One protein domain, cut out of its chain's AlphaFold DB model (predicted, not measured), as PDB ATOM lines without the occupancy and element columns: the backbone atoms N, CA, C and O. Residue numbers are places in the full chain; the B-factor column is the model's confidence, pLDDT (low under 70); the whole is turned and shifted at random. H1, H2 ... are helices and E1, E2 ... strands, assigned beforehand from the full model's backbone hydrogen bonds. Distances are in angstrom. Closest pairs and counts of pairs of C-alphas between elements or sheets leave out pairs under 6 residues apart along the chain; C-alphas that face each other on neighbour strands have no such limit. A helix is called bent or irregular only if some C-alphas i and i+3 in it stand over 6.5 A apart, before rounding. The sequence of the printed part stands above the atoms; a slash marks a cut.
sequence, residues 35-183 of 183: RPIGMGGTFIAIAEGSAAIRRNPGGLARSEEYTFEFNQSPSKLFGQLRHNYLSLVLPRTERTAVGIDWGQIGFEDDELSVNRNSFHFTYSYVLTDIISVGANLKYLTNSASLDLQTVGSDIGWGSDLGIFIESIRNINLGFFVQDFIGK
ATOM      1  N   ARG A  35      82.553 128.615 106.508       83.00
ATOM      2  CA  ARG A  35      81.892 128.496 105.198       83.00
ATOM      3  C   ARG A  35      82.139 129.728 104.304       83.00
ATOM      4  O   ARG A  35      82.692 129.534 103.224       83.00
ATOM      5  N   PRO A  36      81.808 130.973 104.714       83.06
ATOM      6  CA  PRO A  36      82.184 132.170 103.955       83.06
ATOM      7  C   PRO A  36      83.681 132.264 103.648       83.06
ATOM      8  O   PRO A  36      84.034 132.482 102.490       83.06
ATOM      9  N   ILE A  37      84.537 132.021 104.653       83.81
ATOM     10  CA  ILE A  37      86.000 132.083 104.504       83.81
ATOM     11  C   ILE A  37      86.481 131.078 103.446       83.81
ATOM     12  O   ILE A  37      87.253 131.426 102.555       83.81
ATOM     13  N   GLY A  38      86.002 129.829 103.509       81.62
ATOM     14  CA  GLY A  38      86.370 128.771 102.563       81.62
ATOM     15  C   GLY A  38      85.930 129.044 101.122       81.62
ATOM     16  O   GLY A  38      86.513 128.495 100.192       81.62
ATOM     17  N   MET A  39      84.944 129.922 100.922       85.00
ATOM     18  CA  MET A  39      84.456 130.339  99.602       85.00
ATOM     19  C   MET A  39      85.075 131.658  99.122       85.00
ATOM     20  O   MET A  39      84.567 132.278  98.184       85.00
ATOM     21  N   GLY A  40      86.156 132.113  99.765       81.38
ATOM     22  CA  GLY A  40      86.855 133.346  99.399       81.38
ATOM     23  C   GLY A  40      85.957 134.582  99.456       81.38
ATOM     24  O   GLY A  40      86.121 135.499  98.655       81.38
ATOM     25  N   GLY A  41      84.952 134.567 100.330       75.31
ATOM     26  CA  GLY A  41      84.067 135.701 100.543       75.31
ATOM     27  C   GLY A  41      82.787 135.779  99.758       75.31
ATOM     28  O   GLY A  41      81.974 136.682  99.971       75.31
ATOM     29  N   THR A  42      82.549 134.801  98.900       79.94
ATOM     30  CA  THR A  42      81.426 134.809  97.965       79.94
ATOM     31  C   THR A  42      80.147 134.196  98.555       79.94
ATOM     32  O   THR A  42      79.509 133.342  97.952       79.94
ATOM     33  N   PHE A  43      79.727 134.639  99.748       85.06
ATOM     34  CA  PHE A  43      78.564 134.059 100.451       85.06
ATOM     35  C   PHE A  43      77.209 134.707 100.100       85.06
ATOM     36  O   PHE A  43      76.158 134.168 100.442       85.06
ATOM     37  N   ILE A  44      77.200 135.856  99.412       86.38
ATOM     38  CA  ILE A  44      75.991 136.682  99.202       86.38
ATOM     39  C   ILE A  44      74.885 135.931  98.438       86.38
ATOM     40  O   ILE A  44      73.705 136.137  98.714       86.38
ATOM     41  N   ALA A  45      75.258 135.058  97.499       84.81
ATOM     42  CA  ALA A  45      74.333 134.272  96.679       84.81
ATOM     43  C   ALA A  45      74.043 132.864  97.237       84.81
ATOM     44  O   ALA A  45      73.298 132.111  96.619       84.81
ATOM     45  N   ILE A  46      74.621 132.501  98.386       85.81
ATOM     46  CA  ILE A  46      74.279 131.272  99.120       85.81
ATOM     47  C   ILE A  46      73.361 131.638 100.282       85.81
ATOM     48  O   ILE A  46      72.280 131.077 100.394       85.81
ATOM     49  N   ALA A  47      73.762 132.642 101.072       84.88
ATOM     50  CA  ALA A  47      72.932 133.315 102.072       84.88
ATOM     51  C   ALA A  47      72.173 132.375 103.032       84.88
ATOM     52  O   ALA A  47      71.068 132.690 103.463       84.88
ATOM     53  N   GLU A  48      72.775 131.243 103.397       85.25
ATOM     54  CA  GLU A  48      72.145 130.199 104.210       85.25
ATOM     55  C   GLU A  48      72.717 130.142 105.640       85.25
ATOM     56  O   GLU A  48      73.909 130.380 105.869       85.25
ATOM     57  N   GLY A  49      71.876 129.787 106.614       85.94
ATOM     58  CA  GLY A  49      72.260 129.542 108.001       85.94
ATOM     59  C   GLY A  49      72.743 130.786 108.749       85.94
ATOM     60  O   GLY A  49      72.469 131.928 108.386       85.94
ATOM     61  N   SER A  50      73.493 130.555 109.823       88.19
ATOM     62  CA  SER A  50      74.128 131.569 110.687       88.19
ATOM     63  C   SER A  50      74.897 132.649 109.921       88.19
ATOM     64  O   SER A  50      74.731 133.838 110.182       88.19
ATOM     65  N   ALA A  51      75.710 132.251 108.941       87.62
ATOM     66  CA  ALA A  51      76.533 133.165 108.156       87.62
ATOM     67  C   ALA A  51      75.706 134.159 107.317       87.62
ATOM     68  O   ALA A  51      76.211 135.225 106.955       87.62
ATOM     69  N   ALA A  52      74.435 133.850 107.032       90.50
ATOM     70  CA  ALA A  52      73.535 134.755 106.326       90.50
ATOM     71  C   ALA A  52      73.291 136.059 107.099       90.50
ATOM     72  O   ALA A  52      73.156 137.102 106.465       90.50
ATOM     73  N   ILE A  53      73.315 136.025 108.439       91.69
ATOM     74  CA  ILE A  53      73.086 137.195 109.305       91.69
ATOM     75  C   ILE A  53      73.994 138.367 108.901       91.69
ATOM     76  O   ILE A  53      73.506 139.464 108.637       91.69
ATOM     77  N   ARG A  54      75.306 138.128 108.770       88.88
ATOM     78  CA  ARG A  54      76.287 139.177 108.429       88.88
ATOM     79  C   ARG A  54      76.520 139.375 106.934       88.88
ATOM     80  O   ARG A  54      77.157 140.348 106.547       88.88
ATOM     81  N   ARG A  55      76.099 138.428 106.091       89.38
ATOM     82  CA  ARG A  55      76.450 138.414 104.659       89.38
ATOM     83  C   ARG A  55      75.307 138.770 103.736       89.38
ATOM     84  O   ARG A  55      75.525 139.479 102.764       89.38
ATOM     85  N   ASN A  56      74.130 138.211 103.976       92.44
ATOM     86  CA  ASN A  56      72.923 138.538 103.238       92.44
ATOM     87  C   ASN A  56      71.709 138.080 104.064       92.44
ATOM     88  O   ASN A  56      71.292 136.922 103.946       92.44
ATOM     89  N   PRO A  57      71.098 138.972 104.865       93.75
ATOM     90  CA  PRO A  57      69.942 138.620 105.680       93.75
ATOM     91  C   PRO A  57      68.733 138.210 104.825       93.75
ATOM     92  O   PRO A  57      67.814 137.570 105.329       93.75
ATOM     93  N   GLY A  58      68.727 138.521 103.523       93.69
ATOM     94  CA  GLY A  58      67.680 138.119 102.586       93.69
ATOM     95  C   GLY A  58      67.543 136.611 102.413       93.69
ATOM     96  O   GLY A  58      66.441 136.146 102.142       93.69
ATOM     97  N   GLY A  59      68.613 135.835 102.603       91.94
ATOM     98  CA  GLY A  59      68.549 134.372 102.512       91.94
ATOM     99  C   GLY A  59      68.226 133.671 103.832       91.94
ATOM    100  O   GLY A  59      67.870 132.499 103.821       91.94
ATOM    101  N   LEU A  60      68.256 134.375 104.972       93.81
ATOM    102  CA  LEU A  60      68.075 133.744 106.284       93.81
ATOM    103  C   LEU A  60      66.726 133.012 106.408       93.81
ATOM    104  O   LEU A  60      66.682 131.917 106.958       93.81
ATOM    105  N   ALA A  61      65.640 133.564 105.851       92.62
ATOM    106  CA  ALA A  61      64.320 132.924 105.856       92.62
ATOM    107  C   ALA A  61      64.223 131.646 105.006       92.62
ATOM    108  O   ALA A  61      63.217 130.954 105.099       92.62
ATOM    109  N   ARG A  62      65.245 131.337 104.196       89.25
ATOM    110  CA  ARG A  62      65.377 130.064 103.469       89.25
ATOM    111  C   ARG A  62      66.054 128.978 104.307       89.25
ATOM    112  O   ARG A  62      66.129 127.839 103.871       89.25
ATOM    113  N   SER A  63      66.560 129.316 105.494       85.25
ATOM    114  CA  SER A  63      67.110 128.322 106.416       85.25
ATOM    115  C   SER A  63      65.957 127.553 107.057       85.25
ATOM    116  O   SER A  63      65.154 128.137 107.783       85.25
ATOM    117  N   GLU A  64      65.878 126.252 106.792       80.88
ATOM    118  CA  GLU A  64      64.788 125.395 107.280       80.88
ATOM    119  C   GLU A  64      65.033 124.874 108.706       80.88
ATOM    120  O   GLU A  64      64.106 124.438 109.389       80.88
ATOM    121  N   GLU A  65      66.276 124.962 109.190       85.69
ATOM    122  CA  GLU A  65      66.704 124.360 110.451       85.69
ATOM    123  C   GLU A  65      67.149 125.390 111.494       85.69
ATOM    124  O   GLU A  65      67.754 126.427 111.199       85.69
ATOM    125  N   TYR A  66      66.900 125.054 112.763       89.38
ATOM    126  CA  TYR A  66      67.497 125.749 113.896       89.38
ATOM    127  C   TYR A  66      69.015 125.582 113.844       89.38
ATOM    128  O   TYR A  66      69.533 124.486 114.044       89.38
ATOM    129  N   THR A  67      69.734 126.674 113.598       88.25
ATOM    130  CA  THR A  67      71.194 126.643 113.482       88.25
ATOM    131  C   THR A  67      71.816 127.326 114.684       88.25
ATOM    132  O   THR A  67      71.528 128.489 114.956       88.25
ATOM    133  N   PHE A  68      72.708 126.626 115.373       90.62
ATOM    134  CA  PHE A  68      73.587 127.200 116.382       90.62
ATOM    135  C   PHE A  68      75.029 127.022 115.923       90.62
ATOM    136  O   PHE A  68      75.445 125.909 115.605       90.62
ATOM    137  N   GLU A  69      75.795 128.106 115.885       88.25
ATOM    138  CA  GLU A  69      77.188 128.065 115.454       88.25
ATOM    139  C   GLU A  69      78.057 128.889 116.402       88.25
ATOM    140  O   GLU A  69      77.798 130.068 116.646       88.25
ATOM    141  N   PHE A  70      79.109 128.252 116.914       88.44
ATOM    142  CA  PHE A  70      80.160 128.879 117.701       88.44
ATOM    143  C   PHE A  70      81.492 128.656 116.996       88.44
ATOM    144  O   PHE A  70      81.859 127.520 116.699       88.44
ATOM    145  N   ASN A  71      82.225 129.737 116.756       82.69
ATOM    146  CA  ASN A  71      83.575 129.681 116.228       82.69
ATOM    147  C   ASN A  71      84.506 130.478 117.128       82.69
ATOM    148  O   ASN A  71      84.240 131.624 117.487       82.69
ATOM    149  N   GLN A  72      85.653 129.882 117.412       80.00
ATOM    150  CA  GLN A  72      86.784 130.572 117.992       80.00
ATOM    151  C   GLN A  72      87.958 130.404 117.040       80.00
ATOM    152  O   GLN A  72      88.384 129.287 116.755       80.00
ATOM    153  N   SER A  73      88.474 131.523 116.546       71.88
ATOM    154  CA  SER A  73      89.682 131.547 115.739       71.88
ATOM    155  C   SER A  73      90.774 132.274 116.523       71.88
ATOM    156  O   SER A  73      90.759 133.509 116.609       71.88
ATOM    157  N   PRO A  74      91.728 131.538 117.124       63.53
ATOM    158  CA  PRO A  74      92.989 132.119 117.548       63.53
ATOM    159  C   PRO A  74      93.805 132.363 116.275       63.53
ATOM    160  O   PRO A  74      94.575 131.515 115.822       63.53
ATOM    161  N   SER A  75      93.542 133.486 115.609       61.78
ATOM    162  CA  SER A  75      94.207 133.796 114.351       61.78
ATOM    163  C   SER A  75      95.716 133.953 114.582       61.78
ATOM    164  O   SER A  75      96.163 134.601 115.524       61.78
ATOM    165  N   LYS A  76      96.529 133.335 113.718       52.94
ATOM    166  CA  LYS A  76      98.002 133.344 113.798       52.94
ATOM    167  C   LYS A  76      98.641 134.633 113.267       52.94
ATOM    168  O   LYS A  76      99.828 134.630 112.943       52.94
ATOM    169  N   LEU A  77      97.895 135.733 113.165       58.31
ATOM    170  CA  LEU A  77      98.511 137.027 112.889       58.31
ATOM    171  C   LEU A  77      99.188 137.488 114.190       58.31
ATOM    172  O   LEU A  77      98.551 138.051 115.073       58.31
ATOM    173  N   PHE A  78     100.450 137.082 114.350       59.94
ATOM    174  CA  PHE A  78     101.319 137.320 115.513       59.94
ATOM    175  C   PHE A  78     100.841 136.757 116.867       59.94
ATOM    176  O   PHE A  78     101.500 136.971 117.875       59.94
ATOM    177  N   GLY A  79      99.741 135.994 116.913       66.25
ATOM    178  CA  GLY A  79      99.207 135.421 118.161       66.25
ATOM    179  C   GLY A  79      98.487 136.430 119.063       66.25
ATOM    180  O   GLY A  79      98.046 136.066 120.146       66.25
ATOM    181  N   GLN A  80      98.337 137.668 118.593       75.44
ATOM    182  CA  GLN A  80      97.775 138.801 119.334       75.44
ATOM    183  C   GLN A  80      96.306 139.071 118.972       75.44
ATOM    184  O   GLN A  80      95.587 139.734 119.716       75.44
ATOM    185  N   LEU A  81      95.834 138.549 117.831       82.19
ATOM    186  CA  LEU A  81      94.473 138.764 117.341       82.19
ATOM    187  C   LEU A  81      93.575 137.551 117.626       82.19
ATOM    188  O   LEU A  81      93.794 136.438 117.133       82.19
ATOM    189  N   ARG A  82      92.512 137.787 118.390       82.81
ATOM    190  CA  ARG A  82      91.500 136.798 118.769       82.81
ATOM    191  C   ARG A  82      90.169 137.154 118.130       82.81
ATOM    192  O   ARG A  82      89.705 138.286 118.246       82.81
ATOM    193  N   HIS A  83      89.537 136.169 117.502       85.12
ATOM    194  CA  HIS A  83      88.204 136.315 116.939       85.12
ATOM    195  C   HIS A  83      87.272 135.270 117.553       85.12
ATOM    196  O   HIS A  83      87.498 134.069 117.394       85.12
ATOM    197  N   ASN A  84      86.229 135.720 118.245       87.94
ATOM    198  CA  ASN A  84      85.163 134.856 118.745       87.94
ATOM    199  C   ASN A  84      83.864 135.203 118.029       87.94
ATOM    200  O   ASN A  84      83.596 136.368 117.748       87.94
ATOM    201  N   TYR A  85      83.058 134.191 117.757       87.94
ATOM    202  CA  TYR A  85      81.783 134.339 117.083       87.94
ATOM    203  C   TYR A  85      80.787 133.324 117.624       87.94
ATOM    204  O   TYR A  85      81.109 132.147 117.791       87.94
ATOM    205  N   LEU A  86      79.569 133.783 117.868       92.62
ATOM    206  CA  LEU A  86      78.445 132.987 118.321       92.62
ATOM    207  C   LEU A  86      77.203 133.433 117.562       92.62
ATOM    208  O   LEU A  86      76.912 134.621 117.487       92.62
ATOM    209  N   SER A  87      76.432 132.485 117.048       93.19
ATOM    210  CA  SER A  87      75.224 132.795 116.294       93.19
ATOM    211  C   SER A  87      74.137 131.757 116.492       93.19
ATOM    212  O   SER A  87      74.401 130.571 116.708       93.19
ATOM    213  N   LEU A  88      72.905 132.237 116.401       94.31
ATOM    214  CA  LEU A  88      71.691 131.463 116.533       94.31
ATOM    215  C   LEU A  88      70.698 131.903 115.458       94.31
ATOM    216  O   LEU A  88      70.381 133.085 115.339       94.31
ATOM    217  N   VAL A  89      70.174 130.938 114.710       95.00
ATOM    218  CA  VAL A  89      69.114 131.129 113.721       95.00
ATOM    219  C   VAL A  89      67.896 130.340 114.153       95.00
ATOM    220  O   VAL A  89      67.980 129.144 114.429       95.00
ATOM    221  N   LEU A  90      66.765 131.031 114.200       94.38
ATOM    222  CA  LEU A  90      65.473 130.500 114.598       94.38
ATOM    223  C   LEU A  90      64.485 130.706 113.438       94.38
ATOM    224  O   LEU A  90      63.927 131.805 113.299       94.38
ATOM    225  N   PRO A  91      64.248 129.682 112.601       91.06
ATOM    226  CA  PRO A  91      63.130 129.683 111.666       91.06
ATOM    227  C   PRO A  91      61.831 129.700 112.481       91.06
ATOM    228  O   PRO A  91      61.545 128.777 113.242       91.06
ATOM    229  N   ARG A  92      61.061 130.788 112.396       85.38
ATOM    230  CA  ARG A  92      59.831 130.954 113.190       85.38
ATOM    231  C   ARG A  92      58.615 130.392 112.461       85.38
ATOM    232  O   ARG A  92      57.697 129.885 113.099       85.38
ATOM    233  N   THR A  93      58.593 130.520 111.140       87.12
ATOM    234  CA  THR A  93      57.579 129.950 110.245       87.12
ATOM    235  C   THR A  93      58.252 129.527 108.943       87.12
ATOM    236  O   THR A  93      59.385 129.918 108.692       87.12
ATOM    237  N   GLU A  94      57.526 128.848 108.054       86.81
ATOM    238  CA  GLU A  94      58.000 128.506 106.697       86.81
ATOM    239  C   GLU A  94      58.416 129.722 105.844       86.81
ATOM    240  O   GLU A  94      58.997 129.572 104.777       86.81
ATOM    241  N   ARG A  95      58.078 130.946 106.276       92.62
ATOM    242  CA  ARG A  95      58.381 132.185 105.548       92.62
ATOM    243  C   ARG A  95      59.183 133.193 106.358       92.62
ATOM    244  O   ARG A  95      59.450 134.269 105.838       92.62
ATOM    245  N   THR A  96      59.506 132.917 107.622       95.00
ATOM    246  CA  THR A  96      60.180 133.886 108.500       95.00
ATOM    247  C   THR A  96      61.299 133.239 109.292       95.00
ATOM    248  O   THR A  96      61.121 132.169 109.873       95.00
ATOM    249  N   ALA A  97      62.415 133.950 109.409       96.12
ATOM    250  CA  ALA A  97      63.497 133.579 110.307       96.12
ATOM    251  C   ALA A  97      64.008 134.797 111.071       96.12
ATOM    252  O   ALA A  97      64.015 135.923 110.565       96.12
ATOM    253  N   VAL A  98      64.439 134.543 112.302       96.75
ATOM    254  CA  VAL A  98      65.138 135.505 113.150       96.75
ATOM    255  C   VAL A  98      66.551 134.989 113.377       96.75
ATOM    256  O   VAL A  98      66.750 133.799 113.614       96.75
ATOM    257  N   GLY A  99      67.525 135.886 113.310       95.38
ATOM    258  CA  GLY A  99      68.922 135.598 113.592       95.38
ATOM    259  C   GLY A  99      69.432 136.502 114.701       95.38
ATOM    260  O   GLY A  99      69.121 137.691 114.720       95.38
ATOM    261  N   ILE A 100      70.206 135.940 115.619       95.75
ATOM    262  CA  ILE A 100      70.960 136.696 116.615       95.75
ATOM    263  C   ILE A 100      72.405 136.246 116.531       95.75
ATOM    264  O   ILE A 100      72.701 135.057 116.415       95.75
ATOM    265  N   ASP A 101      73.298 137.213 116.588       93.62
ATOM    266  CA  ASP A 101      74.709 137.012 116.348       93.62
ATOM    267  C   ASP A 101      75.517 137.944 117.256       93.62
ATOM    268  O   ASP A 101      75.161 139.103 117.469       93.62
ATOM    269  N   TRP A 102      76.588 137.404 117.828       94.12
ATOM    270  CA  TRP A 102      77.619 138.148 118.527       94.12
ATOM    271  C   TRP A 102      78.984 137.777 117.958       94.12
ATOM    272  O   TRP A 102      79.326 136.604 117.808       94.12
ATOM    273  N   GLY A 103      79.803 138.790 117.696       91.50
ATOM    274  CA  GLY A 103      81.212 138.614 117.381       91.50
ATOM    275  C   GLY A 103      82.070 139.529 118.214       91.50
ATOM    276  O   GLY A 103      81.661 140.621 118.603       91.50
ATOM    277  N   GLN A 104      83.283 139.065 118.450       90.12
ATOM    278  CA  GLN A 104      84.298 139.787 119.173       90.12
ATOM    279  C   GLN A 104      85.604 139.705 118.400       90.12
ATOM    280  O   GLN A 104      86.072 138.615 118.068       90.12
ATOM    281  N   ILE A 105      86.220 140.862 118.193       88.88
ATOM    282  CA  ILE A 105      87.592 140.985 117.723       88.88
ATOM    283  C   ILE A 105      88.388 141.633 118.848       88.88
ATOM    284  O   ILE A 105      88.168 142.794 119.187       88.88
ATOM    285  N   GLY A 106      89.296 140.860 119.431       88.56
ATOM    286  CA  GLY A 106      90.245 141.327 120.430       88.56
ATOM    287  C   GLY A 106      91.643 141.386 119.833       88.56
ATOM    288  O   GLY A 106      92.076 140.428 119.196       88.56
ATOM    289  N   PHE A 107      92.339 142.489 120.051       87.69
ATOM    290  CA  PHE A 107      93.771 142.627 119.842       87.69
ATOM    291  C   PHE A 107      94.416 142.929 121.190       87.69
ATOM    292  O   PHE A 107      93.934 143.800 121.915       87.69
ATOM    293  N   GLU A 108      95.473 142.208 121.530       86.25
ATOM    294  CA  GLU A 108      96.178 142.372 122.796       86.25
ATOM    295  C   GLU A 108      97.684 142.257 122.568       86.25
ATOM    296  O   GLU A 108      98.159 141.271 122.004       86.25
ATOM    297  N   ASP A 109      98.404 143.289 122.995       85.38
ATOM    298  CA  ASP A 109      99.861 143.371 123.058       85.38
ATOM    299  C   ASP A 109     100.276 143.901 124.446       85.38
ATOM    300  O   ASP A 109      99.408 144.239 125.255       85.38
ATOM    301  N   ASP A 110     101.578 143.989 124.725       84.25
ATOM    302  CA  ASP A 110     102.117 144.320 126.056       84.25
ATOM    303  C   ASP A 110     101.579 145.648 126.637       84.25
ATOM    304  O   ASP A 110     101.370 145.756 127.846       84.25
ATOM    305  N   GLU A 111     101.311 146.641 125.784       85.50
ATOM    306  CA  GLU A 111     100.815 147.967 126.192       85.50
ATOM    307  C   GLU A 111      99.385 148.246 125.706       85.50
ATOM    308  O   GLU A 111      98.613 148.920 126.388       85.50
ATOM    309  N   LEU A 112      99.009 147.740 124.525       88.12
ATOM    310  CA  LEU A 112      97.760 148.079 123.841       88.12
ATOM    311  C   LEU A 112      96.778 146.909 123.858       88.12
ATOM    312  O   LEU A 112      97.043 145.839 123.315       88.12
ATOM    313  N   SER A 113      95.574 147.167 124.360       89.75
ATOM    314  CA  SER A 113      94.442 146.250 124.245       89.75
ATOM    315  C   SER A 113      93.284 146.931 123.528       89.75
ATOM    316  O   SER A 113      92.824 147.998 123.931       89.75
ATOM    317  N   VAL A 114      92.791 146.320 122.455       90.31
ATOM    318  CA  VAL A 114      91.607 146.775 121.723       90.31
ATOM    319  C   VAL A 114      90.596 145.646 121.690       90.31
ATOM    320  O   VAL A 114      90.880 144.554 121.210       90.31
ATOM    321  N   ASN A 115      89.382 145.921 122.145       90.75
ATOM    322  CA  ASN A 115      88.280 144.976 122.098       90.75
ATOM    323  C   ASN A 115      87.104 145.593 121.351       90.75
ATOM    324  O   ASN A 115      86.639 146.682 121.692       90.75
ATOM    325  N   ARG A 116      86.621 144.886 120.334       91.12
ATOM    326  CA  ARG A 116      85.478 145.286 119.519       91.12
ATOM    327  C   ARG A 116      84.431 144.197 119.583       91.12
ATOM    328  O   ARG A 116      84.737 143.048 119.271       91.12
ATOM    329  N   ASN A 117      83.217 144.545 119.981       92.62
ATOM    330  CA  ASN A 117      82.081 143.637 119.965       92.62
ATOM    331  C   ASN A 117      81.066 144.125 118.948       92.62
ATOM    332  O   ASN A 117      80.804 145.319 118.835       92.62
ATOM    333  N   SER A 118      80.470 143.177 118.250       92.31
ATOM    334  CA  SER A 118      79.418 143.419 117.286       92.31
ATOM    335  C   SER A 118      78.251 142.504 117.616       92.31
ATOM    336  O   SER A 118      78.433 141.289 117.703       92.31
ATOM    337  N   PHE A 119      77.073 143.077 117.806       94.25
ATOM    338  CA  PHE A 119      75.832 142.345 117.990       94.25
ATOM    339  C   PHE A 119      74.936 142.608 116.796       94.25
ATOM    340  O   PHE A 119      74.708 143.764 116.440       94.25
ATOM    341  N   HIS A 120      74.396 141.549 116.215       94.38
ATOM    342  CA  HIS A 120      73.544 141.629 115.041       94.38
ATOM    343  C   HIS A 120      72.205 140.963 115.351       94.38
ATOM    344  O   HIS A 120      72.141 139.842 115.860       94.38
ATOM    345  N   PHE A 121      71.123 141.674 115.051       96.12
ATOM    346  CA  PHE A 121      69.760 141.173 115.121       96.12
ATOM    347  C   PHE A 121      69.154 141.209 113.725       96.12
ATOM    348  O   PHE A 121      68.931 142.275 113.151       96.12
ATOM    349  N   THR A 122      68.863 140.036 113.183       96.25
ATOM    350  CA  THR A 122      68.363 139.876 111.822       96.25
ATOM    351  C   THR A 122      66.928 139.396 111.812       96.25
ATOM    352  O   THR A 122      66.551 138.473 112.533       96.25
ATOM    353  N   TYR A 123      66.145 139.973 110.908       96.81
ATOM    354  CA  TYR A 123      64.837 139.469 110.530       96.81
ATOM    355  C   TYR A 123      64.778 139.263 109.021       96.81
ATOM    356  O   TYR A 123      65.229 140.109 108.249       96.81
ATOM    357  N   SER A 124      64.201 138.143 108.597       97.06
ATOM    358  CA  SER A 124      64.088 137.777 107.190       97.06
ATOM    359  C   SER A 124      62.705 137.226 106.875       97.06
ATOM    360  O   SER A 124      62.084 136.563 107.712       97.06
ATOM    361  N   TYR A 125      62.232 137.505 105.662       96.25
ATOM    362  CA  TYR A 125      60.909 137.146 105.176       96.25
ATOM    363  C   TYR A 125      60.928 136.682 103.716       96.25
ATOM    364  O   TYR A 125      61.492 137.338 102.838       96.25
ATOM    365  N   VAL A 126      60.239 135.577 103.436       95.88
ATOM    366  CA  VAL A 126      59.957 135.103 102.077       95.88
ATOM    367  C   VAL A 126      58.775 135.893 101.508       95.88
ATOM    368  O   VAL A 126      57.626 135.672 101.889       95.88
ATOM    369  N   LEU A 127      59.064 136.823 100.591       94.19
ATOM    370  CA  LEU A 127      58.070 137.694  99.959       94.19
ATOM    371  C   LEU A 127      57.265 136.957  98.879       94.19
ATOM    372  O   LEU A 127      56.064 137.167  98.737       94.19
ATOM    373  N   THR A 128      57.936 136.091  98.122       92.94
ATOM    374  CA  THR A 128      57.353 135.202  97.106       92.94
ATOM    375  C   THR A 128      58.126 133.886  97.096       92.94
ATOM    376  O   THR A 128      59.225 133.827  97.645       92.94
ATOM    377  N   ASP A 129      57.623 132.861  96.410       89.44
ATOM    378  CA  ASP A 129      58.285 131.547  96.330       89.44
ATOM    379  C   ASP A 129      59.753 131.642  95.865       89.44
ATOM    380  O   ASP A 129      60.603 130.864  96.290       89.44
ATOM    381  N   ILE A 130      60.093 132.669  95.081       91.56
ATOM    382  CA  ILE A 130      61.445 132.894  94.549       91.56
ATOM    383  C   ILE A 130      62.223 134.022  95.236       91.56
ATOM    384  O   ILE A 130      63.442 134.012  95.175       91.56
ATOM    385  N   ILE A 131      61.569 134.996  95.877       93.38
ATOM    386  CA  ILE A 131      62.238 136.181  96.448       93.38
ATOM    387  C   ILE A 131      62.069 136.201  97.961       93.38
ATOM    388  O   ILE A 131      60.947 136.156  98.471       93.38
ATOM    389  N   SER A 132      63.173 136.358  98.678       95.88
ATOM    390  CA  SER A 132      63.196 136.681 100.102       95.88
ATOM    391  C   SER A 132      64.003 137.947 100.366       95.88
ATOM    392  O   SER A 132      64.900 138.328  99.613       95.88
ATOM    393  N   VAL A 133      63.620 138.647 101.425       96.88
ATOM    394  CA  VAL A 133      64.211 139.917 101.840       96.88
ATOM    395  C   VAL A 133      64.527 139.854 103.320       96.88
ATOM    396  O   VAL A 133      63.860 139.156 104.078       96.88
ATOM    397  N   GLY A 134      65.537 140.593 103.750       96.44
ATOM    398  CA  GLY A 134      65.915 140.632 105.148       96.44
ATOM    399  C   GLY A 134      66.601 141.928 105.508       96.44
ATOM    400  O   GLY A 134      67.149 142.627 104.656       96.44
ATOM    401  N   ALA A 135      66.547 142.232 106.792       95.94
ATOM    402  CA  ALA A 135      67.184 143.388 107.379       95.94
ATOM    403  C   ALA A 135      67.966 142.953 108.611       95.94
ATOM    404  O   ALA A 135      67.543 142.054 109.344       95.94
ATOM    405  N   ASN A 136      69.095 143.610 108.832       94.31
ATOM    406  CA  ASN A 136      69.937 143.389 109.989       94.31
ATOM    407  C   ASN A 136      70.123 144.702 110.743       94.31
ATOM    408  O   ASN A 136      70.357 145.735 110.121       94.31
ATOM    409  N   LEU A 137      70.021 144.656 112.065       94.38
ATOM    410  CA  LEU A 137      70.348 145.760 112.958       94.38
ATOM    411  C   LEU A 137      71.630 145.415 113.704       94.38
ATOM    412  O   LEU A 137      71.728 144.346 114.301       94.38
ATOM    413  N   LYS A 138      72.581 146.344 113.703       93.06
ATOM    414  CA  LYS A 138      73.886 146.185 114.330       93.06
ATOM    415  C   LYS A 138      74.039 147.109 115.514       93.06
ATOM    416  O   LYS A 138      73.695 148.288 115.435       93.06
ATOM    417  N   TYR A 139      74.646 146.579 116.561       92.88
ATOM    418  CA  TYR A 139      75.137 147.333 117.696       92.88
ATOM    419  C   TYR A 139      76.615 147.011 117.901       92.88
ATOM    420  O   TYR A 139      76.986 145.861 118.138       92.88
ATOM    421  N   LEU A 140      77.457 148.028 117.771       92.19
ATOM    422  CA  LEU A 140      78.907 147.920 117.834       92.19
ATOM    423  C   LEU A 140      79.397 148.585 119.116       92.19
ATOM    424  O   LEU A 140      78.958 149.680 119.457       92.19
ATOM    425  N   THR A 141      80.327 147.946 119.816       92.50
ATOM    426  CA  THR A 141      81.032 148.557 120.943       92.50
ATOM    427  C   THR A 141      82.525 148.392 120.762       92.50
ATOM    428  O   THR A 141      83.014 147.309 120.445       92.50
ATOM    429  N   ASN A 142      83.256 149.476 120.976       91.06
ATOM    430  CA  ASN A 142      84.703 149.507 120.874       91.06
ATOM    431  C   ASN A 142      85.273 150.005 122.196       91.06
ATOM    432  O   ASN A 142      84.784 150.976 122.769       91.06
ATOM    433  N   SER A 143      86.331 149.362 122.666       91.88
ATOM    434  CA  SER A 143      87.127 149.831 123.795       91.88
ATOM    435  C   SER A 143      88.602 149.675 123.469       91.88
ATOM    436  O   SER A 143      89.016 148.611 123.006       91.88
ATOM    437  N   ALA A 144      89.377 150.720 123.723       90.62
ATOM    438  CA  ALA A 144      90.823 150.726 123.602       90.62
ATOM    439  C   ALA A 144      91.440 151.115 124.946       90.62
ATOM    440  O   ALA A 144      91.023 152.095 125.574       90.62
ATOM    441  N   SER A 145      92.446 150.356 125.356       90.19
ATOM    442  CA  SER A 145      93.184 150.546 126.593       90.19
ATOM    443  C   SER A 145      94.681 150.583 126.310       90.19
ATOM    444  O   SER A 145      95.168 149.800 125.498       90.19
ATOM    445  N   LEU A 146      95.386 151.484 126.989       85.81
ATOM    446  CA  LEU A 146      96.844 151.601 126.999       85.81
ATOM    447  C   LEU A 146      97.320 151.465 128.445       85.81
ATOM    448  O   LEU A 146      96.738 152.094 129.328       85.81
ATOM    449  N   ASP A 147      98.324 150.630 128.702       86.25
ATOM    450  CA  ASP A 147      98.871 150.372 130.045       86.25
ATOM    451  C   ASP A 147      97.786 150.056 131.089       86.25
ATOM    452  O   ASP A 147      97.768 150.582 132.204       86.25
ATOM    453  N   LEU A 148      96.826 149.207 130.705       77.75
ATOM    454  CA  LEU A 148      95.668 148.813 131.521       77.75
ATOM    455  C   LEU A 148      94.690 149.958 131.868       77.75
ATOM    456  O   LEU A 148      93.757 149.745 132.645       77.75
ATOM    457  N   GLN A 149      94.834 151.145 131.273       82.12
ATOM    458  CA  GLN A 149      93.870 152.239 131.384       82.12
ATOM    459  C   GLN A 149      93.056 152.393 130.102       82.12
ATOM    460  O   GLN A 149      93.608 152.499 129.010       82.12
ATOM    461  N   THR A 150      91.730 152.445 130.228       82.38
ATOM    462  CA  THR A 150      90.837 152.707 129.092       82.38
ATOM    463  C   THR A 150      91.041 154.134 128.597       82.38
ATOM    464  O   THR A 150      90.709 155.093 129.292       82.38
ATOM    465  N   VAL A 151      91.557 154.270 127.379       88.38
ATOM    466  CA  VAL A 151      91.841 155.565 126.740       88.38
ATOM    467  C   VAL A 151      90.746 155.993 125.770       88.38
ATOM    468  O   VAL A 151      90.633 157.172 125.448       88.38
ATOM    469  N   GLY A 152      89.910 155.055 125.322       87.69
ATOM    470  CA  GLY A 152      88.787 155.356 124.449       87.69
ATOM    471  C   GLY A 152      87.722 154.275 124.482       87.69
ATOM    472  O   GLY A 152      88.022 153.081 124.541       87.69
ATOM    473  N   SER A 153      86.468 154.699 124.412       88.94
ATOM    474  CA  SER A 153      85.334 153.825 124.150       88.94
ATOM    475  C   SER A 153      84.391 154.492 123.166       88.94
ATOM    476  O   SER A 153      84.275 155.716 123.129       88.94
ATOM    477  N   ASP A 154      83.740 153.670 122.358       89.38
ATOM    478  CA  ASP A 154      82.782 154.134 121.370       89.38
ATOM    479  C   ASP A 154      81.653 153.119 121.202       89.38
ATOM    480  O   ASP A 154      81.833 151.918 121.442       89.38
ATOM    481  N   ILE A 155      80.490 153.616 120.799       90.25
ATOM    482  CA  ILE A 155      79.329 152.808 120.445       90.25
ATOM    483  C   ILE A 155      78.839 153.219 119.062       90.25
ATOM    484  O   ILE A 155      78.721 154.401 118.764       90.25
ATOM    485  N   GLY A 156      78.513 152.232 118.238       89.19
ATOM    486  CA  GLY A 156      78.022 152.449 116.884       89.19
ATOM    487  C   GLY A 156      76.734 151.685 116.638       89.19
ATOM    488  O   GLY A 156      76.502 150.619 117.216       89.19
ATOM    489  N   TRP A 157      75.904 152.219 115.751       89.44
ATOM    490  CA  TRP A 157      74.731 151.513 115.242       89.44
ATOM    491  C   TRP A 157      74.806 151.429 113.730       89.44
ATOM    492  O   TRP A 157      75.133 152.412 113.070       89.44
ATOM    493  N   GLY A 158      74.439 150.273 113.190       90.19
ATOM    494  CA  GLY A 158      74.423 150.030 111.753       90.19
ATOM    495  C   GLY A 158      73.177 149.271 111.331       90.19
ATOM    496  O   GLY A 158      72.500 148.647 112.150       90.19
ATOM    497  N   SER A 159      72.870 149.298 110.042       91.38
ATOM    498  CA  SER A 159      71.833 148.442 109.480       91.38
ATOM    499  C   SER A 159      72.188 147.968 108.085       91.38
ATOM    500  O   SER A 159      72.638 148.770 107.261       91.38
ATOM    501  N   ASP A 160      71.852 146.717 107.799       92.00
ATOM    502  CA  ASP A 160      72.010 146.128 106.476       92.00
ATOM    503  C   ASP A 160      70.672 145.696 105.895       92.00
ATOM    504  O   ASP A 160      69.725 145.380 106.620       92.00
ATOM    505  N   LEU A 161      70.631 145.608 104.570       94.50
ATOM    506  CA  LEU A 161      69.508 145.075 103.815       94.50
ATOM    507  C   LEU A 161      69.994 144.002 102.848       94.50
ATOM    508  O   LEU A 161      71.041 144.131 102.216       94.50
ATOM    509  N   GLY A 162      69.206 142.942 102.713       94.06
ATOM    510  CA  GLY A 162      69.504 141.810 101.851       94.06
ATOM    511  C   GLY A 162      68.293 141.392 101.034       94.06
ATOM    512  O   GLY A 162      67.169 141.365 101.535       94.06
ATOM    513  N   ILE A 163      68.535 141.035  99.780       95.06
ATOM    514  CA  ILE A 163      67.580 140.389  98.886       95.06
ATOM    515  C   ILE A 163      68.227 139.095  98.408       95.06
ATOM    516  O   ILE A 163      69.403 139.066  98.035       95.06
ATOM    517  N   PHE A 164      67.452 138.024  98.406       94.69
ATOM    518  CA  PHE A 164      67.853 136.726  97.901       94.69
ATOM    519  C   PHE A 164      66.802 136.220  96.919       94.69
ATOM    520  O   PHE A 164      65.601 136.325  97.169       94.69
ATOM    521  N   ILE A 165      67.263 135.724  95.775       92.56
ATOM    522  CA  ILE A 165      66.425 135.231  94.691       92.56
ATOM    523  C   ILE A 165      66.858 133.806  94.371       92.56
ATOM    524  O   ILE A 165      67.953 133.580  93.854       92.56
ATOM    525  N   GLU A 166      65.973 132.859  94.647       87.44
ATOM    526  CA  GLU A 166      66.142 131.447  94.338       87.44
ATOM    527  C   GLU A 166      65.506 131.151  92.972       87.44
ATOM    528  O   GLU A 166      64.314 131.391  92.763       87.44
ATOM    529  N   SER A 167      66.297 130.682  92.001       80.06
ATOM    530  CA  SER A 167      65.804 130.352  90.657       80.06
ATOM    531  C   SER A 167      65.729 128.844  90.417       80.06
ATOM    532  O   SER A 167      66.549 128.065  90.893       80.06
ATOM    533  N   ILE A 168      64.799 128.444  89.546       68.31
ATOM    534  CA  ILE A 168      64.345 127.065  89.264       68.31
ATOM    535  C   ILE A 168      65.448 126.160  88.647       68.31
ATOM    536  O   ILE A 168      65.215 125.000  88.323       68.31
ATOM    537  N   ARG A 169      66.666 126.670  88.435       76.25
ATOM    538  CA  ARG A 169      67.802 125.934  87.844       76.25
ATOM    539  C   ARG A 169      69.058 125.960  88.717       76.25
ATOM    540  O   ARG A 169      70.159 125.932  88.171       76.25
ATOM    541  N   ASN A 170      68.899 126.070  90.036       77.81
ATOM    542  CA  ASN A 170      70.011 126.144  90.994       77.81
ATOM    543  C   ASN A 170      70.920 127.365  90.761       77.81
ATOM    544  O   ASN A 170      72.100 127.352  91.101       77.81
ATOM    545  N   ILE A 171      70.375 128.415  90.143       85.81
ATOM    546  CA  ILE A 171      71.049 129.704  90.016       85.81
ATOM    547  C   ILE A 171      70.442 130.604  91.077       85.81
ATOM    548  O   ILE A 171      69.270 130.969  90.983       85.81
ATOM    549  N   ASN A 172      71.252 130.972  92.058       90.00
ATOM    550  CA  ASN A 172      70.852 131.887  93.112       90.00
ATOM    551  C   ASN A 172      71.465 133.256  92.842       90.00
ATOM    552  O   ASN A 172      72.619 133.365  92.420       90.00
ATOM    553  N   LEU A 173      70.687 134.305  93.084       90.81
ATOM    554  CA  LEU A 173      71.159 135.683  93.037       90.81
ATOM    555  C   LEU A 173      70.968 136.308  94.411       90.81
ATOM    556  O   LEU A 173      69.935 136.128  95.053       90.81
ATOM    557  N   GLY A 174      71.960 137.070  94.850       89.56
ATOM    558  CA  GLY A 174      71.898 137.805  96.102       89.56
ATOM    559  C   GLY A 174      72.326 139.245  95.891       89.56
ATOM    560  O   GLY A 174      73.323 139.508  95.219       89.56
ATOM    561  N   PHE A 175      71.581 140.165  96.489       92.00
ATOM    562  CA  PHE A 175      71.953 141.567  96.600       92.00
ATOM    563  C   PHE A 175      72.030 141.913  98.078       92.00
ATOM    564  O   PHE A 175      71.098 141.641  98.829       92.00
ATOM    565  N   PHE A 176      73.139 142.510  98.492       89.69
ATOM    566  CA  PHE A 176      73.371 142.891  99.876       89.69
ATOM    567  C   PHE A 176      73.903 144.314  99.923       89.69
ATOM    568  O   PHE A 176      74.825 144.664  99.185       89.69
ATOM    569  N   VAL A 177      73.294 145.131 100.775       90.19
ATOM    570  CA  VAL A 177      73.705 146.506 101.038       90.19
ATOM    571  C   VAL A 177      74.024 146.600 102.517       90.19
ATOM    572  O   VAL A 177      73.138 146.440 103.358       90.19
ATOM    573  N   GLN A 178      75.292 146.856 102.809       86.56
ATOM    574  CA  GLN A 178      75.799 146.966 104.165       86.56
ATOM    575  C   GLN A 178      75.835 148.427 104.617       86.56
ATOM    576  O   GLN A 178      76.133 149.312 103.813       86.56
ATOM    577  N   ASP A 179      75.561 148.665 105.900       83.31
ATOM    578  CA  ASP A 179      75.722 149.959 106.573       83.31
ATOM    579  C   ASP A 179      74.978 151.103 105.851       83.31
ATOM    580  O   ASP A 179      75.472 152.224 105.707       83.31
ATOM    581  N   PHE A 180      73.757 150.811 105.380       74.12
ATOM    582  CA  PHE A 180      72.905 151.778 104.674       74.12
ATOM    583  C   PHE A 180      72.454 152.928 105.587       74.12
ATOM    584  O   PHE A 180      72.267 154.055 105.133       74.12
ATOM    585  N   ILE A 181      72.305 152.651 106.883       71.75
ATOM    586  CA  ILE A 181      72.069 153.643 107.933       71.75
ATOM    587  C   ILE A 181      73.053 153.327 109.053       71.75
ATOM    588  O   ILE A 181      73.135 152.184 109.496       71.75
ATOM    589  N   GLY A 182      73.779 154.338 109.520       62.25
ATOM    590  CA  GLY A 182      74.598 154.202 110.714       62.25
ATOM    591  C   GLY A 182      75.128 155.534 111.226       62.25
ATOM    592  O   GLY A 182      75.263 156.492 110.459       62.25
ATOM    593  N   LYS A 183      75.365 155.586 112.536       51.25
ATOM    594  CA  LYS A 183      75.974 156.701 113.264       51.25
ATOM    595  C   LYS A 183      77.035 156.166 114.204       51.25
ATOM    596  O   LYS A 183      76.795 155.072 114.768       51.25
TER     597      LYS A 183
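Overview. This is residues 35 to 183 of the 183 residues of an uncharacterized protein of Candidatus Poribacteria bacterium (UniProt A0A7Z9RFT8). A long, twisted sheet of seven strands, E1 to E7, is curled like part of a barrel that stays open between E1 and E7, and its hollow wraps round the short helix H3, with H2 beside H3. H1 lies apart on the open side, and the long strands make the longest axis. The printed part has 149 residues, with named elements in the order H1, H2, H3, then E1 to E7; the sheet follows that same order E1, E2, E3, E4, E5, E6, E7, all antiparallel. The class is mostly strand, and the whole is compact, with a radius of gyration of the C-alphas of 17.0 A, but elongated in outline, spanning 57 by 31 by 23 A.

Along the chain. E1 is residues 67 to 74, 22.8 A long, with C-alpha 67 at (71.194, 126.643, 113.482). E2 is residues 81 to 93, 38.6 A; E3 residues 96 to 108, 39.7 A; E4 residues 112 to 126, 45.5 A; E5 residues 131 to 146, 48.7 A. E6, residues 149 to 167, is 54.1 A long and bends by 55 degrees at residue 152. E7, residues 171 to 182, is 32.3 A long and ends with C-alpha 182 at (74.598, 154.202, 110.714). The helices are H1, residues 35 to 38, 5.2 A, H2, residues 52 to 55, 5.0 A, and H3, residues 57 to 62, 9.9 A.

Arrangement. The seven strands form a meander, each the antiparallel neighbour of the one before, and each two that follow each other are a hairpin. N 69 and O 87 of E1 and E2 are 2.9 A apart, within hydrogen-bond range, as are N 86 and O 102 of E2 and E3 at 2.8 A, N 103 and O 118 of E3 and E4 at 2.8 A, N 119 and O 139 of E4 and E5 at 2.8 A, N 138 and O 158 of E5 and E6 at 2.8 A, and N 163 and O 175 of E6 and E7 at 2.8 A. The edge strands E1 and E7 are apart. The sheet curls round H3; the closest C-alphas of H3 and E5 are those of Gly 58 and Val 133, 4.0 A. H2 is on the sheet at a height of 5.4 A, over none of the strands, but only just, with 2 of its 4 C-alphas on E4 and 2 on E5. H2 and H3 touch only at the corner, Ala 52 and Leu 60 having their closest C-alphas, 5.6 A. H1 is not on the sheet. H3 is irregular, but only just, C-alphas 58 and 61 being 7.0 A apart; 0 of its 2 O i to N i+4 pairs and 2 of its 3 O i to N i+3 pairs are within hydrogen-bond range, and H1 and H2 are too short for an O i to N i+4 pair.

Size, cuts and confidence. The two C-alphas farthest apart, those of Asp 147 and Ile 168, are 58.3 A apart. The printed part has no cut and ends at residue 183, the chain's last. The link from H1 to H2, residues 39 to 51, is long. The mean pLDDT of the printed part is 87.2; residues 74 to 79, 168 and 182 to 183 are under 70.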